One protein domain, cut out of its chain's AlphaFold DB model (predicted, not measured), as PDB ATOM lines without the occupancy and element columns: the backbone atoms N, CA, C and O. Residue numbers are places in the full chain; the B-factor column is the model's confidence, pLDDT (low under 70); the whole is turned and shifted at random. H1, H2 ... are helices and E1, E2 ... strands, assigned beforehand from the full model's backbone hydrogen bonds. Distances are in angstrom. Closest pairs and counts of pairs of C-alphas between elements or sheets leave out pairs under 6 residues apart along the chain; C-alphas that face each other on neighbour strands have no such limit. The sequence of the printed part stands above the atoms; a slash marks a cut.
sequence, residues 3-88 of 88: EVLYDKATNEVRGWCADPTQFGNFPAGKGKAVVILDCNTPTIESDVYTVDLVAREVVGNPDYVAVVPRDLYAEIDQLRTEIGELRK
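What this domain is: This is residues 3 to 88 of the 88 residues of an uncharacterized protein of marine sediment metagenome (UniProt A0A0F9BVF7). A small three-stranded sheet, E2, E1 and E3, and a separate two-stranded hairpin, E4 and E5, make a loose body, and from it a long arm, residues 67 to 88, sticks out with the lone helix H1 in it. The helix packs on neither sheet, and the arm makes much of the length. The printed part has 86 residues with five named strands and then one named helix, in the order E1 E2 E3 E4 E5 H1; both sheets are antiparallel, and the larger has the order E2 - E1 - E3. The class is mixed, helices and strands, with under half of the residues, 39 of 86, in named elements. The whole is extended, with a radius of gyration of the C-alphas of 23.2 A and spans of 78 by 35 by 23 A.

Where its parts are: E1 is residues 3 to 7, 13.3 A from first to last C-alpha, and begins with C-alpha 3 at (33.844, -25.739, -20.258). E2, residues 12 to 16, is also 13.3 A long. E3, residues 32 to 37, is the longest strand by residues and measures 16.1 A. E4 is residues 49 to 52, 9.7 A, with C-alpha 49 at (35.099, -39.244, -4.275), and E5 is residues 57 to 60, 9.9 A. H1, residues 72 to 86, measures 20.9 A and ends with C-alpha 86 at (65.045, -35.038, 28.690).

How they stand to each other: E1 is the inner strand of the larger sheet, and E2 and E3 are its edge strands. E1 and E2 form a hairpin, antiparallel at 161 degrees between their directions, with N 5 and O 14 within hydrogen-bond range at 2.8 A. E1 and E3 are antiparallel at 157 degrees; the C-alphas of Leu 5 and Val 34 face each other at 4.5 A, and N 6 and O 33 are within range at 2.8 A. E4 and E5 form the second hairpin, antiparallel at 141 degrees, with N 50 and O 59 2.8 A apart. E3 and E4 are apart. H1 is not on the larger sheet, and it is apart from E4. In H1 every O i to N i+4 pair is within hydrogen-bond range.

The domain as a whole: The two C-alphas farthest apart, those of Lys 30 and Lys 88, are 77.7 A from each other. Residues 67 to 88 stand free, of which 72 to 86 belong to H1; without them the body has 64 residues and spans 42 by 30 by 16 A. The printed part has no cut and ends at the chain's last residue. The links E2 to E3, E3 to E4 and E5 to H1 are long. The mean pLDDT of the printed part is 83.9, and residues 18 to 20, 22 and 88 are under 70.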
ATOM      1  N   GLU A   3      33.772 -25.627 -18.795       87.12
ATOM      2  CA  GLU A   3      33.844 -25.739 -20.258       87.12
ATOM      3  C   GLU A   3      34.299 -27.156 -20.636       87.12
ATOM      4  O   GLU A   3      35.342 -27.621 -20.179       87.12
ATOM      5  N   VAL A   4      33.533 -27.871 -21.463       89.12
ATOM      6  CA  VAL A   4      33.850 -29.243 -21.882       89.12
ATOM      7  C   VAL A   4      33.924 -29.325 -23.397       89.12
ATOM      8  O   VAL A   4      32.982 -28.960 -24.097       89.12
ATOM      9  N   LEU A   5      35.029 -29.859 -23.903       90.81
ATOM     10  CA  LEU A   5      35.244 -30.179 -25.305       90.81
ATOM     11  C   LEU A   5      35.131 -31.688 -25.520       90.81
ATOM     12  O   LEU A   5      35.877 -32.463 -24.926       90.81
ATOM     13  N   TYR A   6      34.271 -32.087 -26.451       91.50
ATOM     14  CA  TYR A   6      34.238 -33.427 -27.021       91.50
ATOM     15  C   TYR A   6      34.815 -33.426 -28.438       91.50
ATOM     16  O   TYR A   6      34.317 -32.713 -29.317       91.50
ATOM     17  N   ASP A   7      35.850 -34.230 -28.667       91.44
ATOM     18  CA  ASP A   7      36.432 -34.463 -29.989       91.44
ATOM     19  C   ASP A   7      35.852 -35.744 -30.603       91.44
ATOM     20  O   ASP A   7      36.121 -36.851 -30.142       91.44
ATOM     21  N   LYS A   8      35.047 -35.608 -31.665       88.81
ATOM     22  CA  LYS A   8      34.378 -36.750 -32.311       88.81
ATOM     23  C   LYS A   8      35.337 -37.664 -33.072       88.81
ATOM     24  O   LYS A   8      34.940 -38.772 -33.412       88.81
ATOM     25  N   ALA A   9      36.542 -37.199 -33.409       89.88
ATOM     26  CA  ALA A   9      37.508 -38.013 -34.138       89.88
ATOM     27  C   ALA A   9      38.245 -38.976 -33.199       89.88
ATOM     28  O   ALA A   9      38.461 -40.130 -33.560       89.88
ATOM     29  N   THR A  10      38.609 -38.509 -32.001       90.38
ATOM     30  CA  THR A  10      39.345 -39.304 -31.002       90.38
ATOM     31  C   THR A  10      38.447 -39.901 -29.918       90.38
ATOM     32  O   THR A  10      38.887 -40.781 -29.185       90.38
ATOM     33  N   ASN A  11      37.185 -39.467 -29.831       87.81
ATOM     34  CA  ASN A  11      36.266 -39.732 -28.718       87.81
ATOM     35  C   ASN A  11      36.799 -39.245 -27.358       87.81
ATOM     36  O   ASN A  11      36.405 -39.753 -26.310       87.81
ATOM     37  N   GLU A  12      37.687 -38.250 -27.362       89.19
ATOM     38  CA  GLU A  12      38.233 -37.674 -26.137       89.19
ATOM     39  C   GLU A  12      37.327 -36.570 -25.586       89.19
ATOM     40  O   GLU A  12      36.822 -35.716 -26.324       89.19
ATOM     41  N   VAL A  13      37.189 -36.554 -24.260       88.44
ATOM     42  CA  VAL A  13      36.540 -35.482 -23.503       88.44
ATOM     43  C   VAL A  13      37.612 -34.726 -22.725       88.44
ATOM     44  O   VAL A  13      38.393 -35.326 -21.991       88.44
ATOM     45  N   ARG A  14      37.654 -33.403 -22.880       87.06
ATOM     46  CA  ARG A  14      38.549 -32.505 -22.139       87.06
ATOM     47  C   ARG A  14      37.724 -31.458 -21.406       87.06
ATOM     48  O   ARG A  14      36.824 -30.876 -21.999       87.06
ATOM     49  N   GLY A  15      38.038 -31.217 -20.138       85.69
ATOM     50  CA  GLY A  15      37.428 -30.162 -19.329       85.69
ATOM     51  C   GLY A  15      38.406 -29.016 -19.100       85.69
ATOM     52  O   GLY A  15      39.599 -29.255 -18.918       85.69
ATOM     53  N   TRP A  16      37.908 -27.785 -19.107       80.75
ATOM     54  CA  TRP A  16      38.642 -26.594 -18.703       80.75
ATOM     55  C   TRP A  16      37.909 -25.873 -17.572       80.75
ATOM     56  O   TRP A  16      36.682 -25.897 -17.506       80.75
ATOM     57  N   CYS A  17      38.723 -25.290 -16.689       71.38
ATOM     58  CA  CYS A  17      38.450 -24.773 -15.350       71.38
ATOM     59  C   CYS A  17      37.030 -24.248 -15.081       71.38
ATOM     60  O   CYS A  17      36.417 -23.584 -15.910       71.38
ATOM     61  N   ALA A  18      36.568 -24.462 -13.846       61.94
ATOM     62  CA  ALA A  18      35.253 -24.064 -13.358       61.94
ATOM     63  C   ALA A  18      35.088 -22.543 -13.083       61.94
ATOM     64  O   ALA A  18      34.270 -22.169 -12.242       61.94
ATOM     65  N   ASP A  19      35.844 -21.658 -13.738       68.25
ATOM     66  CA  ASP A  19      35.866 -20.212 -13.455       68.25
ATOM     67  C   ASP A  19      34.816 -19.446 -14.300       68.25
ATOM     68  O   ASP A  19      34.842 -19.535 -15.530       68.25
ATOM     69  N   PRO A  20      33.908 -18.656 -13.683       63.62
ATOM     70  CA  PRO A  20      32.896 -17.862 -14.395       63.62
ATOM     71  C   PRO A  20      33.450 -16.863 -15.425       63.62
ATOM     72  O   PRO A  20      32.717 -16.415 -16.305       63.62
ATOM     73  N   THR A  21      34.717 -16.472 -15.298       70.56
ATOM     74  CA  THR A  21      35.359 -15.435 -16.116       70.56
ATOM     75  C   THR A  21      36.265 -15.986 -17.217       70.56
ATOM     76  O   THR A  21      36.726 -15.219 -18.062       70.56
ATOM     77  N   GLN A  22      36.510 -17.300 -17.245       65.69
ATOM     78  CA  GLN A  22      37.479 -17.931 -18.145       65.69
ATOM     79  C   GLN A  22      36.807 -18.913 -19.114       65.69
ATOM     80  O   GLN A  22      36.986 -20.125 -19.018       65.69
ATOM     81  N   PHE A  23      36.055 -18.381 -20.081       71.88
ATOM     82  CA  PHE A  23      35.461 -19.151 -21.181       71.88
ATOM     83  C   PHE A  23      36.201 -18.935 -22.509       71.88
ATOM     84  O   PHE A  23      36.829 -17.898 -22.726       71.88
ATOM     85  N   GLY A  24      36.078 -19.900 -23.425       75.44
ATOM     86  CA  GLY A  24      36.634 -19.816 -24.781       75.44
ATOM     87  C   GLY A  24      38.043 -20.391 -24.901       75.44
ATOM     88  O   GLY A  24      38.781 -20.028 -25.819       75.44
ATOM     89  N   ASN A  25      38.423 -21.284 -23.986       82.44
ATOM     90  CA  ASN A  25      39.738 -21.921 -24.004       82.44
ATOM     91  C   ASN A  25      39.806 -23.052 -25.033       82.44
ATOM     92  O   ASN A  25      40.887 -23.364 -25.541       82.44
ATOM     93  N   PHE A  26      38.664 -23.649 -25.391       84.12
ATOM     94  CA  PHE A  26      38.624 -24.635 -26.457       84.12
ATOM     95  C   PHE A  26      38.260 -24.000 -27.803       84.12
ATOM     96  O   PHE A  26      37.184 -23.415 -27.954       84.12
ATOM     97  N   PRO A  27      39.104 -24.158 -28.841       80.44
ATOM     98  CA  PRO A  27      38.761 -23.684 -30.170       80.44
ATOM     99  C   PRO A  27      37.608 -24.519 -30.734       80.44
ATOM    100  O   PRO A  27      37.724 -25.740 -30.904       80.44
ATOM    101  N   ALA A  28      36.505 -23.852 -31.072       74.38
ATOM    102  CA  ALA A  28      35.430 -24.462 -31.839       74.38
ATOM    103  C   ALA A  28      35.968 -24.884 -33.216       74.38
ATOM    104  O   ALA A  28      36.598 -24.103 -33.928       74.38
ATOM    105  N   GLY A  29      35.740 -26.140 -33.593       83.00
ATOM    106  CA  GLY A  29      36.273 -26.710 -34.826       83.00
ATOM    107  C   GLY A  29      35.360 -27.784 -35.396       83.00
ATOM    108  O   GLY A  29      34.506 -28.339 -34.705       83.00
ATOM    109  N   LYS A  30      35.533 -28.102 -36.682       85.62
ATOM    110  CA  LYS A  30      34.765 -29.175 -37.324       85.62
ATOM    111  C   LYS A  30      35.024 -30.497 -36.596       85.62
ATOM    112  O   LYS A  30      36.170 -30.872 -36.387       85.62
ATOM    113  N   GLY A  31      33.953 -31.193 -36.218       87.25
ATOM    114  CA  GLY A  31      34.049 -32.448 -35.464       87.25
ATOM    115  C   GLY A  31      34.258 -32.270 -33.958       87.25
ATOM    116  O   GLY A  31      34.316 -33.264 -33.247       87.25
ATOM    117  N   LYS A  32      34.301 -31.034 -33.457       89.25
ATOM    118  CA  LYS A  32      34.389 -30.727 -32.032       89.25
ATOM    119  C   LYS A  32      33.069 -30.156 -31.532       89.25
ATOM    120  O   LYS A  32      32.425 -29.380 -32.233       89.25
ATOM    121  N   ALA A  33      32.659 -30.560 -30.338       89.44
ATOM    122  CA  ALA A  33      31.522 -29.979 -29.637       89.44
ATOM    123  C   ALA A  33      32.021 -29.379 -28.327       89.44
ATOM    124  O   ALA A  33      32.632 -30.086 -27.533       89.44
ATOM    125  N   VAL A  34      31.778 -28.087 -28.128       88.75
ATOM    126  CA  VAL A  34      32.064 -27.404 -26.866       88.75
ATOM    127  C   VAL A  34      30.736 -27.158 -26.166       88.75
ATOM    128  O   VAL A  34      29.806 -26.635 -26.778       88.75
ATOM    129  N   VAL A  35      30.640 -27.567 -24.905       87.56
ATOM    130  CA  VAL A  35      29.491 -27.304 -24.038       87.56
ATOM    131  C   VAL A  35      29.958 -26.555 -22.803       87.56
ATOM    132  O   VAL A  35      31.035 -26.821 -22.271       87.56
ATOM    133  N   ILE A  36      29.143 -25.607 -22.358       85.69
ATOM    134  CA  ILE A  36      29.390 -24.831 -21.148       85.69
ATOM    135  C   ILE A  36      28.333 -25.253 -20.138       85.69
ATOM    136  O   ILE A  36      27.136 -25.110 -20.386       85.69
ATOM    137  N   LEU A  37      28.786 -25.812 -19.025       83.75
ATOM    138  CA  LEU A  37      27.935 -26.258 -17.937       83.75
ATOM    139  C   LEU A  37      27.984 -25.213 -16.832       83.75
ATOM    140  O   LEU A  37      29.037 -24.956 -16.244       83.75
ATOM    141  N   ASP A  38      26.838 -24.609 -16.542       82.25
ATOM    142  CA  ASP A  38      26.719 -23.773 -15.359       82.25
ATOM    143  C   ASP A  38      26.701 -24.676 -14.121       82.25
ATOM    144  O   ASP A  38      25.766 -25.440 -13.885       82.25
ATOM    145  N   CYS A  39      27.810 -24.669 -13.391       77.19
ATOM    146  CA  CYS A  39      28.030 -25.512 -12.231       77.19
ATOM    147  C   CYS A  39      28.859 -24.754 -11.202       77.19
ATOM    148  O   CYS A  39      29.738 -23.954 -11.551       77.19
ATOM    149  N   ASN A  40      28.606 -25.044  -9.931       75.25
ATOM    150  CA  ASN A  40      29.413 -24.515  -8.842       75.25
ATOM    151  C   ASN A  40      30.821 -25.112  -8.900       75.25
ATOM    152  O   ASN A  40      30.996 -26.284  -9.242       75.25
ATOM    153  N   THR A  41      31.820 -24.304  -8.556       73.94
ATOM    154  CA  THR A  41      33.183 -24.797  -8.362       73.94
ATOM    155  C   THR A  41      33.182 -25.796  -7.205       73.94
ATOM    156  O   THR A  41      32.653 -25.466  -6.139       73.94
ATOM    157  N   PRO A  42      33.743 -27.004  -7.381       72.56
ATOM    158  CA  PRO A  42      33.868 -27.958  -6.289       72.56
ATOM    159  C   PRO A  42      34.673 -27.340  -5.142       72.56
ATOM    160  O   PRO A  42      35.747 -26.787  -5.362       72.56
ATOM    161  N   THR A  43      34.150 -27.425  -3.919       77.12
ATOM    162  CA  THR A  43      34.840 -26.973  -2.696       77.12
ATOM    163  C   THR A  43      35.587 -28.101  -1.990       77.12
ATOM    164  O   THR A  43      36.232 -27.872  -0.972       77.12
ATOM    165  N   ILE A  44      35.462 -29.320  -2.509       75.44
ATOM    166  CA  ILE A  44      36.013 -30.549  -1.951       75.44
ATOM    167  C   ILE A  44      36.998 -31.113  -2.974       75.44
ATOM    168  O   ILE A  44      36.763 -31.018  -4.182       75.44
ATOM    169  N   GLU A  45      38.104 -31.673  -2.490       78.31
ATOM    170  CA  GLU A  45      39.115 -32.321  -3.325       78.31
ATOM    171  C   GLU A  45      38.510 -33.491  -4.113       78.31
ATOM    172  O   GLU A  45      37.654 -34.222  -3.609       78.31
ATOM    173  N   SER A  46      38.969 -33.687  -5.353       78.00
ATOM    174  CA  SER A  46      38.501 -34.779  -6.220       78.00
ATOM    175  C   SER A  46      38.674 -36.152  -5.581       78.00
ATOM    176  O   SER A  46      37.841 -37.031  -5.774       78.00
ATOM    177  N   ASP A  47      39.734 -36.307  -4.795       84.88
ATOM    178  CA  ASP A  47      40.202 -37.587  -4.270       84.88
ATOM    179  C   ASP A  47      39.288 -38.125  -3.159       84.88
ATOM    180  O   ASP A  47      39.348 -39.308  -2.827       84.88
ATOM    181  N   VAL A  48      38.404 -37.270  -2.624       88.31
ATOM    182  CA  VAL A  48      37.361 -37.620  -1.644       88.31
ATOM    183  C   VAL A  48      36.303 -38.540  -2.249       88.31
ATOM    184  O   VAL A  48      35.636 -39.283  -1.527       88.31
ATOM    185  N   TYR A  49      36.139 -38.510  -3.571       88.62
ATOM    186  CA  TYR A  49      35.099 -39.244  -4.275       88.62
ATOM    187  C   TYR A  49      35.686 -40.209  -5.302       88.62
ATOM    188  O   TYR A  49      36.757 -39.998  -5.863       88.62
ATOM    189  N   THR A  50      34.945 -41.275  -5.578       90.38
ATOM    190  CA  THR A  50      35.196 -42.186  -6.694       90.38
ATOM    191  C   THR A  50      33.914 -42.371  -7.502       90.38
ATOM    192  O   THR A  50      32.814 -42.074  -7.032       90.38
ATOM    193  N   VAL A  51      34.051 -42.818  -8.748       88.75
ATOM    194  CA  VAL A  51      32.916 -43.029  -9.649       88.75
ATOM    195  C   VAL A  51      32.644 -44.523  -9.761       88.75
ATOM    196  O   VAL A  51      33.455 -45.266 -10.314       88.75
ATOM    197  N   ASP A  52      31.479 -44.958  -9.286       88.88
ATOM    198  CA  ASP A  52      30.957 -46.285  -9.594       88.88
ATOM    199  C   ASP A  52      30.388 -46.263 -11.017       88.88
ATOM    200  O   ASP A  52      29.315 -45.719 -11.281       88.88
ATOM    201  N   LEU A  53      31.121 -46.856 -11.962       87.75
ATOM    202  CA  LEU A  53      30.722 -46.904 -13.371       87.75
ATOM    203  C   LEU A  53      29.540 -47.849 -13.637       87.75
ATOM    204  O   LEU A  53      28.848 -47.677 -14.643       87.75
ATOM    205  N   VAL A  54      29.313 -48.844 -12.774       89.75
ATOM    206  CA  VAL A  54      28.222 -49.819 -12.920       89.75
ATOM    207  C   VAL A  54      26.916 -49.198 -12.440       89.75
ATOM    208  O   VAL A  54      25.935 -49.196 -13.186       89.75
ATOM    209  N   ALA A  55      26.919 -48.624 -11.234       90.44
ATOM    210  CA  ALA A  55      25.772 -47.904 -10.681       90.44
ATOM    211  C   ALA A  55      25.568 -46.525 -11.331       90.44
ATOM    212  O   ALA A  55      24.466 -45.983 -11.293       90.44
ATOM    213  N   ARG A  56      26.606 -45.990 -11.991       89.94
ATOM    214  CA  ARG A  56      26.669 -44.623 -12.541       89.94
ATOM    215  C   ARG A  56      26.489 -43.554 -11.466       89.94
ATOM    216  O   ARG A  56      25.812 -42.550 -11.688       89.94
ATOM    217  N   GLU A  57      27.121 -43.762 -10.319       89.00
ATOM    218  CA  GLU A  57      27.027 -42.883  -9.156       89.00
ATOM    219  C   GLU A  57      28.403 -42.371  -8.728       89.00
ATOM    220  O   GLU A  57      29.432 -43.008  -8.953       89.00
ATOM    221  N   VAL A  58      28.413 -41.199  -8.096       86.38
ATOM    222  CA  VAL A  58      29.587 -40.680  -7.392       86.38
ATOM    223  C   VAL A  58      29.453 -41.097  -5.937       86.38
ATOM    224  O   VAL A  58      28.498 -40.708  -5.264       86.38
ATOM    225  N   VAL A  59      30.400 -41.891  -5.456       91.88
ATOM    226  CA  VAL A  59      30.409 -42.426  -4.093       91.88
ATOM    227  C   VAL A  59      31.647 -41.937  -3.349       91.88
ATOM    228  O   VAL A  59      32.617 -41.485  -3.960       91.88
ATOM    229  N   GLY A  60      31.618 -41.982  -2.018       90.38
ATOM    230  CA  GLY A  60      32.802 -41.662  -1.220       90.38
ATOM    231  C   GLY A  60      33.943 -42.625  -1.548       90.38
ATOM    232  O   GLY A  60      33.714 -43.829  -1.664       90.38
ATOM    233  N   ASN A  61      35.155 -42.100  -1.712       91.56
ATOM    234  CA  ASN A  61      36.340 -42.921  -1.914       91.56
ATOM    235  C   ASN A  61      36.717 -43.601  -0.580       91.56
ATOM    236  O   ASN A  61      37.102 -42.898   0.357       91.56
ATOM    237  N   PRO A  62      36.618 -44.940  -0.462       89.06
ATOM    238  CA  PRO A  62      36.926 -45.643   0.784       89.06
ATOM    239  C   PRO A  62      38.408 -45.558   1.170       89.06
ATOM    240  O   PRO A  62      38.735 -45.711   2.344       89.06
ATOM    241  N   ASP A  63      39.287 -45.291   0.201       89.56
ATOM    242  CA  ASP A  63      40.732 -45.186   0.403       89.56
ATOM    243  C   ASP A  63      41.188 -43.746   0.690       89.56
ATOM    244  O   ASP A  63      42.375 -43.498   0.916       89.56
ATOM    245  N   TYR A  64      40.269 -42.773   0.675       87.81
ATOM    246  CA  TYR A  64      40.616 -41.386   0.951       87.81
ATOM    247  C   TYR A  64      40.951 -41.189   2.430       87.81
ATOM    248  O   TYR A  64      40.115 -41.373   3.318       87.81
ATOM    249  N   VAL A  65      42.175 -40.736   2.686       86.69
ATOM    250  CA  VAL A  65      42.624 -40.307   4.009       86.69
ATOM    251  C   VAL A  65      42.710 -38.789   4.000       86.69
ATOM    252  O   VAL A  65      43.599 -38.217   3.371       86.69
ATOM    253  N   ALA A  66      41.788 -38.138   4.711       83.25
ATOM    254  CA  ALA A  66      41.795 -36.687   4.844       83.25
ATOM    255  C   ALA A  66      43.116 -36.214   5.460       83.25
ATOM    256  O   ALA A  66      43.548 -36.718   6.502       83.25
ATOM    257  N   VAL A  67      43.741 -35.210   4.843       80.25
ATOM    258  CA  VAL A  67      44.897 -34.545   5.441       80.25
ATOM    259  C   VAL A  67      44.411 -33.795   6.676       80.25
ATOM    260  O   VAL A  67      43.690 -32.803   6.578       80.25
ATOM    261  N   VAL A  68      44.794 -34.276   7.855       80.06
ATOM    262  CA  VAL A  68      44.489 -33.587   9.108       80.06
ATOM    263  C   VAL A  68      45.390 -32.351   9.195       80.06
ATOM    264  O   VAL A  68      46.615 -32.500   9.134       80.06
ATOM    265  N   PRO A  69      44.828 -31.134   9.327       78.62
ATOM    266  CA  PRO A  69      45.629 -29.933   9.503       78.62
ATOM    267  C   PRO A  69      46.502 -30.076  10.749       78.62
ATOM    268  O   PRO A  69      46.002 -30.355  11.838       78.62
ATOM    269  N   ARG A  70      47.811 -29.891  10.583       85.00
ATOM    270  CA  ARG A  70      48.775 -29.919  11.685       85.00
ATOM    271  C   ARG A  70      48.998 -28.513  12.211       85.00
ATOM    272  O   ARG A  70      49.356 -27.620  11.441       85.00
ATOM    273  N   ASP A  71      48.839 -28.331  13.517       88.12
ATOM    274  CA  ASP A  71      49.304 -27.119  14.185       88.12
ATOM    275  C   ASP A  71      50.800 -27.259  14.474       88.12
ATOM    276  O   ASP A  71      51.230 -27.672  15.551       88.12
ATOM    277  N   LEU A  72      51.602 -26.927  13.465       88.94
ATOM    278  CA  LEU A  72      53.054 -27.047  13.541       88.94
ATOM    279  C   LEU A  72      53.652 -26.206  14.677       88.94
ATOM    280  O   LEU A  72      54.697 -26.577  15.203       88.94
ATOM    281  N   TYR A  73      53.017 -25.098  15.067       89.19
ATOM    282  CA  TYR A  73      53.509 -24.269  16.166       89.19
ATOM    283  C   TYR A  73      53.309 -24.970  17.507       89.19
ATOM    284  O   TYR A  73      54.268 -25.092  18.271       89.19
ATOM    285  N   ALA A  74      52.107 -25.497  17.753       89.81
ATOM    286  CA  ALA A  74      51.822 -26.276  18.954       89.81
ATOM    287  C   ALA A  74      52.713 -27.528  19.049       89.81
ATOM    288  O   ALA A  74      53.276 -27.810  20.106       89.81
ATOM    289  N   GLU A  75      52.912 -28.235  17.933       89.50
ATOM    290  CA  GLU A  75      53.789 -29.408  17.884       89.50
ATOM    291  C   GLU A  75      55.257 -29.058  18.185       89.50
ATOM    292  O   GLU A  75      55.933 -29.773  18.926       89.50
ATOM    293  N   ILE A  76      55.766 -27.941  17.652       92.12
ATOM    294  CA  ILE A  76      57.135 -27.479  17.925       92.12
ATOM    295  C   ILE A  76      57.310 -27.103  19.400       92.12
ATOM    296  O   ILE A  76      58.338 -27.442  19.993       92.12
ATOM    297  N   ASP A  77      56.342 -26.414  20.004       91.94
ATOM    298  CA  ASP A  77      56.409 -26.021  21.416       91.94
ATOM    299  C   ASP A  77      56.363 -27.236  22.353       91.94
ATOM    300  O   ASP A  77      57.114 -27.299  23.335       91.94
ATOM    301  N   GLN A  78      55.566 -28.247  22.007       91.31
ATOM    302  CA  GLN A  78      55.521 -29.513  22.733       91.31
ATOM    303  C   GLN A  78      56.863 -30.260  22.647       91.31
ATOM    304  O   GLN A  78      57.433 -30.623  23.677       91.31
ATOM    305  N   LEU A  79      57.445 -30.378  21.447       92.00
ATOM    306  CA  LEU A  79      58.757 -31.011  21.249       92.00
ATOM    307  C   LEU A  79      59.888 -30.276  21.983       92.00
ATOM    308  O   LEU A  79      60.802 -30.901  22.524       92.00
ATOM    309  N   ARG A  80      59.846 -28.940  22.026       90.69
ATOM    310  CA  ARG A  80      60.810 -28.138  22.799       90.69
ATOM    311  C   ARG A  80      60.707 -28.415  24.295       90.69
ATOM    312  O   ARG A  80      61.740 -28.469  24.962       90.69
ATOM    313  N   THR A  81      59.490 -28.596  24.797       90.06
ATOM    314  CA  THR A  81      59.231 -28.921  26.204       90.06
ATOM    315  C   THR A  81      59.786 -30.303  26.545       90.06
ATOM    316  O   THR A  81      60.600 -30.411  27.460       90.06
ATOM    317  N   GLU A  82      59.479 -31.324  25.739       87.62
ATOM    318  CA  GLU A  82      59.992 -32.694  25.924       87.62
ATOM    319  C   GLU A  82      61.527 -32.763  25.877       87.62
ATOM    320  O   GLU A  82      62.160 -33.383  26.732       87.62
ATOM    321  N   ILE A  83      62.165 -32.074  24.921       90.44
ATOM    322  CA  ILE A  83      63.635 -32.001  24.848       90.44
ATOM    323  C   ILE A  83      64.220 -31.299  26.082       90.44
ATOM    324  O   ILE A  83      65.299 -31.671  26.550       90.44
ATOM    325  N   GLY A  84      63.541 -30.274  26.599       85.38
ATOM    326  CA  GLY A  84      63.943 -29.572  27.816       85.38
ATOM    327  C   GLY A  84      63.881 -30.455  29.064       85.38
ATOM    328  O   GLY A  84      64.746 -30.336  29.931       85.38
ATOM    329  N   GLU A  85      62.902 -31.355  29.138       79.00
ATOM    330  CA  GLU A  85      62.752 -32.328  30.226       79.00
ATOM    331  C   GLU A  85      63.768 -33.472  30.130       79.00
ATOM    332  O   GLU A  85      64.362 -33.833  31.139       79.00
ATOM    333  N   LEU A  86      64.054 -33.974  28.925       75.31
ATOM    334  CA  LEU A  86      65.045 -35.038  28.690       75.31
ATOM    335  C   LEU A  86      66.504 -34.611  28.925       75.31
ATOM    336  O   LEU A  86      67.392 -35.457  29.014       75.31
ATOM    337  N   ARG A  87      66.774 -33.301  28.961       74.69
ATOM    338  CA  ARG A  87      68.114 -32.729  29.194       74.69
ATOM    339  C   ARG A  87      68.383 -32.358  30.658       74.69
ATOM    340  O   ARG A  87      69.460 -31.828  30.935       74.69
ATOM    341  N   LYS A  88      67.427 -32.586  31.560       55.53
ATOM    342  CA  LYS A  88      67.591 -32.447  33.016       55.53
ATOM    343  C   LYS A  88      67.895 -33.791  33.659       55.53
ATOM    344  O   LYS A  88      68.625 -33.762  34.674       55.53
TER     345      LYS A  88